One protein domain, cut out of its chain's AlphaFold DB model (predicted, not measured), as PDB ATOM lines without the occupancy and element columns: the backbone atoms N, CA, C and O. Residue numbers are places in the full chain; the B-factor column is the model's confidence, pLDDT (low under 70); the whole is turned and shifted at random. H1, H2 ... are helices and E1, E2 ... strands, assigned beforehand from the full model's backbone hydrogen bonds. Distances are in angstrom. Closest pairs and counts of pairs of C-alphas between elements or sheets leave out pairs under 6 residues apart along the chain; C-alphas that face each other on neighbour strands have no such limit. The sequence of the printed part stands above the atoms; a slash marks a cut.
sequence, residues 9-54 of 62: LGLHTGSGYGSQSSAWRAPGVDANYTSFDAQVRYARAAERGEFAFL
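This is residues 9 to 54 of the 62 residues of an uncharacterized protein of Rhodococcus sp. (UniProt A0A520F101). This domain has little regular structure: one helix, H1, and a long loop, residues 13 to 35, which swings out at one end. At the other end, residues 53 to 54 fold back and pair with residues 10 to 11 of the short strand E1. The printed part has 46 residues, 16 of them in E1 and then H1; its class is mostly helix. It is only just compact, close to loose, with a radius of gyration of the C-alphas of 11.0 A and spans of 29 by 20 by 16 A.

In H1, residues 36 to 48, every O i to N i+4 pair is within hydrogen-bond range. Its closest C-alphas to E1, residues 10 to 12, are those of Ala 46 and Leu 11, 6.6 A apart. E1 pairs with no named strand, but its residues 10 to 11 pair parallel with residues 53 to 54.

H1 runs 18.7 A, from C-alpha 36 at (155.938, 171.397, 174.406) to C-alpha 48 at (156.237, 172.478, 155.751). E1 spans 6.4 A, starting at C-alpha 10, (164.464, 163.331, 158.880).

The C-alphas farthest apart, of Arg 25 and Ala 52, are 29.3 A apart. E1 to H1 is a long link. The printed part has no cut, and no printed residue is under 70 in pLDDT.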
ATOM      1  N   LEU A   9     164.627 162.763 154.115       96.19
ATOM      2  CA  LEU A   9     165.069 163.736 155.112       96.19
ATOM      3  C   LEU A   9     164.304 163.518 156.419       96.19
ATOM      4  O   LEU A   9     163.077 163.438 156.411       96.19
ATOM      5  N   GLY A  10     165.029 163.439 157.535       95.19
ATOM      6  CA  GLY A  10     164.464 163.331 158.880       95.19
ATOM      7  C   GLY A  10     164.932 164.483 159.765       95.19
ATOM      8  O   GLY A  10     166.084 164.911 159.665       95.19
ATOM      9  N   LEU A  11     164.041 165.003 160.614       94.75
ATOM     10  CA  LEU A  11     164.389 166.043 161.583       94.75
ATOM     11  C   LEU A  11     164.728 165.393 162.921       94.75
ATOM     12  O   LEU A  11     163.871 164.786 163.557       94.75
ATOM     13  N   HIS A  12     165.968 165.567 163.364       90.88
ATOM     14  CA  HIS A  12     166.407 165.171 164.696       90.88
ATOM     15  C   HIS A  12     166.008 166.234 165.733       90.88
ATOM     16  O   HIS A  12     166.428 167.387 165.635       90.88
ATOM     17  N   THR A  13     165.211 165.846 166.730       82.31
ATOM     18  CA  THR A  13     164.737 166.723 167.810       82.31
ATOM     19  C   THR A  13     164.628 165.923 169.106       82.31
ATOM     20  O   THR A  13     164.028 164.861 169.110       82.31
ATOM     21  N   GLY A  14     165.188 166.398 170.221       74.06
ATOM     22  CA  GLY A  14     165.059 165.658 171.489       74.06
ATOM     23  C   GLY A  14     165.794 166.256 172.683       74.06
ATOM     24  O   GLY A  14     165.272 166.238 173.787       74.06
ATOM     25  N   SER A  15     166.966 166.861 172.479       79.38
ATOM     26  CA  SER A  15     167.771 167.366 173.602       79.38
ATOM     27  C   SER A  15     167.340 168.738 174.121       79.38
ATOM     28  O   SER A  15     167.721 169.103 175.223       79.38
ATOM     29  N   GLY A  16     166.631 169.550 173.329       84.50
ATOM     30  CA  GLY A  16     166.309 170.947 173.672       84.50
ATOM     31  C   GLY A  16     167.511 171.888 173.856       84.50
ATOM     32  O   GLY A  16     167.313 173.080 174.058       84.50
ATOM     33  N   TYR A  17     168.742 171.374 173.764       88.38
ATOM     34  CA  TYR A  17     170.000 172.107 173.951       88.38
ATOM     35  C   TYR A  17     170.862 172.149 172.675       88.38
ATOM     36  O   TYR A  17     172.015 172.584 172.711       88.38
ATOM     37  N   GLY A  18     170.307 171.693 171.549       87.06
ATOM     38  CA  GLY A  18     170.987 171.561 170.260       87.06
ATOM     39  C   GLY A  18     171.612 170.179 170.030       87.06
ATOM     40  O   GLY A  18     171.627 169.320 170.910       87.06
ATOM     41  N   SER A  19     172.099 169.947 168.807       85.81
ATOM     42  CA  SER A  19     172.665 168.655 168.379       85.81
ATOM     43  C   SER A  19     174.115 168.430 168.813       85.81
ATOM     44  O   SER A  19     174.608 167.309 168.734       85.81
ATOM     45  N   GLN A  20     174.800 169.489 169.242       88.44
ATOM     46  CA  GLN A  20     176.192 169.469 169.682       88.44
ATOM     47  C   GLN A  20     176.270 169.862 171.157       88.44
ATOM     48  O   GLN A  20     175.464 170.662 171.643       88.44
ATOM     49  N   SER A  21     177.277 169.349 171.862       88.94
ATOM     50  CA  SER A  21     177.555 169.746 173.243       88.94
ATOM     51  C   SER A  21     177.699 171.266 173.355       88.94
ATOM     52  O   SER A  21     178.423 171.891 172.585       88.94
ATOM     53  N   SER A  22     177.030 171.865 174.342       92.06
ATOM     54  CA  SER A  22     177.026 173.318 174.588       92.06
ATOM     55  C   SER A  22     176.435 174.201 173.476       92.06
ATOM     56  O   SER A  22     176.555 175.422 173.570       92.06
ATOM     57  N   ALA A  23     175.761 173.642 172.463       91.94
ATOM     58  CA  ALA A  23     175.153 174.431 171.383       91.94
ATOM     59  C   ALA A  23     174.125 175.462 171.887       91.94
ATOM     60  O   ALA A  23     174.018 176.546 171.322       91.94
ATOM     61  N   TRP A  24     173.442 175.172 172.997       91.81
ATOM     62  CA  TRP A  24     172.527 176.089 173.688       91.81
ATOM     63  C   TRP A  24     173.147 177.425 174.119       91.81
ATOM     64  O   TRP A  24     172.421 178.362 174.429       91.81
ATOM     65  N   ARG A  25     174.481 177.534 174.153       93.00
ATOM     66  CA  ARG A  25     175.187 178.777 174.497       93.00
ATOM     67  C   ARG A  25     175.354 179.718 173.303       93.00
ATOM     68  O   ARG A  25     175.767 180.859 173.498       93.00
ATOM     69  N   ALA A  26     175.107 179.249 172.080       94.56
ATOM     70  CA  ALA A  26     175.221 180.082 170.892       94.56
ATOM     71  C   ALA A  26     174.099 181.140 170.867       94.56
ATOM     72  O   ALA A  26     172.946 180.812 171.163       94.56
ATOM     73  N   PRO A  27     174.393 182.401 170.494       94.31
ATOM     74  CA  PRO A  27     173.368 183.433 170.371       94.31
ATOM     75  C   PRO A  27     172.224 182.988 169.451       94.31
ATOM     76  O   PRO A  27     172.462 182.517 168.340       94.31
ATOM     77  N   GLY A  28     170.982 183.146 169.911       88.62
ATOM     78  CA  GLY A  28     169.784 182.767 169.156       88.62
ATOM     79  C   GLY A  28     169.378 181.292 169.262       88.62
ATOM     80  O   GLY A  28     168.344 180.923 168.707       88.62
ATOM     81  N   VAL A  29     170.132 180.458 169.987       89.19
ATOM     82  CA  VAL A  29     169.691 179.107 170.356       89.19
ATOM     83  C   VAL A  29     168.930 179.174 171.676       89.19
ATOM     84  O   VAL A  29     169.412 179.726 172.661       89.19
ATOM     85  N   ASP A  30     167.728 178.612 171.682       86.81
ATOM     86  CA  ASP A  30     166.848 178.582 172.846       86.81
ATOM     87  C   ASP A  30     166.952 177.223 173.554       86.81
ATOM     88  O   ASP A  30     166.756 176.180 172.927       86.81
ATOM     89  N   ALA A  31     167.268 177.243 174.850       90.12
ATOM     90  CA  ALA A  31     167.334 176.062 175.702       90.12
ATOM     91  C   ALA A  31     165.917 175.651 176.135       90.12
ATOM     92  O   ALA A  31     165.432 176.052 177.191       90.12
ATOM     93  N   ASN A  32     165.237 174.855 175.310       90.69
ATOM     94  CA  ASN A  32     163.792 174.621 175.410       90.69
ATOM     95  C   ASN A  32     163.396 173.154 175.593       90.69
ATOM     96  O   ASN A  32     162.337 172.728 175.135       90.69
ATOM     97  N   TYR A  33     164.221 172.395 176.314       88.12
ATOM     98  CA  TYR A  33     164.014 170.965 176.565       88.12
ATOM     99  C   TYR A  33     162.619 170.611 177.100       88.12
ATOM    100  O   TYR A  33     162.003 169.656 176.636       88.12
ATOM    101  N   THR A  34     162.082 171.408 178.022       91.69
ATOM    102  CA  THR A  34     160.774 171.159 178.649       91.69
ATOM    103  C   THR A  34     159.600 171.823 177.922       91.69
ATOM    104  O   THR A  34     158.460 171.713 178.369       91.69
ATOM    105  N   SER A  35     159.838 172.529 176.812       92.19
ATOM    106  CA  SER A  35     158.793 173.272 176.103       92.19
ATOM    107  C   SER A  35     158.069 172.392 175.088       92.19
ATOM    108  O   SER A  35     158.604 172.063 174.028       92.19
ATOM    109  N   PHE A  36     156.806 172.074 175.370       92.31
ATOM    110  CA  PHE A  36     155.938 171.397 174.406       92.31
ATOM    111  C   PHE A  36     155.702 172.248 173.146       92.31
ATOM    112  O   PHE A  36     155.770 171.747 172.024       92.31
ATOM    113  N   ASP A  37     155.519 173.560 173.309       94.81
ATOM    114  CA  ASP A  37     155.316 174.484 172.187       94.81
ATOM    115  C   ASP A  37     156.524 174.534 171.241       94.81
ATOM    116  O   ASP A  37     156.355 174.653 170.024       94.81
ATOM    117  N   ALA A  38     157.748 174.396 171.766       92.25
ATOM    118  CA  ALA A  38     158.942 174.281 170.934       92.25
ATOM    119  C   ALA A  38     158.893 173.020 170.056       92.25
ATOM    120  O   ALA A  38     159.184 173.106 168.861       92.25
ATOM    121  N   GLN A  39     158.445 171.885 170.604       91.81
ATOM    122  CA  GLN A  39     158.271 170.648 169.835       91.81
ATOM    123  C   GLN A  39     157.225 170.822 168.726       91.81
ATOM    124  O   GLN A  39     157.497 170.487 167.572       91.81
ATOM    125  N   VAL A  40     156.072 171.429 169.033       94.69
ATOM    126  CA  VAL A  40     155.028 171.736 168.035       94.69
ATOM    127  C   VAL A  40     155.565 172.657 166.936       94.69
ATOM    128  O   VAL A  40     155.305 172.441 165.749       94.69
ATOM    129  N   ARG A  41     156.346 173.681 167.299       93.94
ATOM    130  CA  ARG A  41     156.969 174.608 166.346       93.94
ATOM    131  C   ARG A  41     157.913 173.884 165.384       93.94
ATOM    132  O   ARG A  41     157.864 174.160 164.185       93.94
ATOM    133  N   TYR A  42     158.745 172.972 165.889       93.38
ATOM    134  CA  TYR A  42     159.668 172.186 165.064       93.38
ATOM    135  C   TYR A  42     158.934 171.182 164.175       93.38
ATOM    136  O   TYR A  42     159.238 171.106 162.986       93.38
ATOM    137  N   ALA A  43     157.913 170.498 164.699       95.12
ATOM    138  CA  ALA A  43     157.077 169.584 163.924       95.12
ATOM    139  C   ALA A  43     156.422 170.292 162.730       95.12
ATOM    140  O   ALA A  43     156.603 169.878 161.589       95.12
ATOM    141  N   ARG A  44     155.782 171.448 162.964       97.50
ATOM    142  CA  ARG A  44     155.186 172.258 161.888       97.50
ATOM    143  C   ARG A  44     156.215 172.713 160.851       97.50
ATOM    144  O   ARG A  44     155.872 172.892 159.686       97.50
ATOM    145  N   ALA A  45     157.453 172.992 161.261       96.50
ATOM    146  CA  ALA A  45     158.516 173.367 160.329       96.50
ATOM    147  C   ALA A  45     158.956 172.178 159.462       96.50
ATOM    148  O   ALA A  45     159.138 172.354 158.260       96.50
ATOM    149  N   ALA A  46     159.066 170.987 160.052       96.94
ATOM    150  CA  ALA A  46     159.385 169.754 159.342       96.94
ATOM    151  C   ALA A  46     158.291 169.379 158.330       96.94
ATOM    152  O   ALA A  46     158.606 169.085 157.181       96.94
ATOM    153  N   GLU A  47     157.017 169.476 158.727       97.75
ATOM    154  CA  GLU A  47     155.864 169.250 157.843       97.75
ATOM    155  C   GLU A  47     155.887 170.192 156.633       97.75
ATOM    156  O   GLU A  47     155.784 169.739 155.497       97.75
ATOM    157  N   ARG A  48     156.099 171.501 156.851       98.31
ATOM    158  CA  ARG A  48     156.237 172.478 155.751       98.31
ATOM    159  C   ARG A  48     157.448 172.216 154.852       98.31
ATOM    160  O   ARG A  48     157.451 172.671 153.714       98.31
ATOM    161  N   GLY A  49     158.479 171.558 155.375       97.25
ATOM    162  CA  GLY A  49     159.695 171.200 154.649       97.25
ATOM    163  C   GLY A  49     159.659 169.817 153.999       97.25
ATOM    164  O   GLY A  49     160.701 169.378 153.526       97.25
ATOM    165  N   GLU A  50     158.512 169.124 154.019       96.75
ATOM    166  CA  GLU A  50     158.337 167.765 153.481       96.75
ATOM    167  C   GLU A  50     159.316 166.732 154.072       96.75
ATOM    168  O   GLU A  50     159.723 165.768 153.417       96.75
ATOM    169  N   PHE A  51     159.706 166.916 155.335       97.62
ATOM    170  CA  PHE A  51     160.491 165.917 156.052       97.62
ATOM    171  C   PHE A  51     159.657 164.648 156.232       97.62
ATOM    172  O   PHE A  51     158.484 164.698 156.598       97.62
ATOM    173  N   ALA A  52     160.280 163.495 156.010       97.00
ATOM    174  CA  ALA A  52     159.594 162.210 156.039       97.00
ATOM    175  C   ALA A  52     159.234 161.763 157.463       97.00
ATOM    176  O   ALA A  52     158.281 161.008 157.644       97.00
ATOM    177  N   PHE A  53     160.007 162.187 158.467       95.81
ATOM    178  CA  PHE A  53     159.762 161.849 159.866       95.81
ATOM    179  C   PHE A  53     160.476 162.800 160.835       95.81
ATOM    180  O   PHE A  53     161.454 163.475 160.495       95.81
ATOM    181  N   LEU A  54     159.994 162.791 162.077       94.75
ATOM    182  CA  LEU A  54     160.667 163.358 163.241       94.75
ATOM    183  C   LEU A  54     161.352 162.223 164.008       94.75
ATOM    184  O   LEU A  54     160.722 161.208 164.297       94.75
TER     185      LEU A  54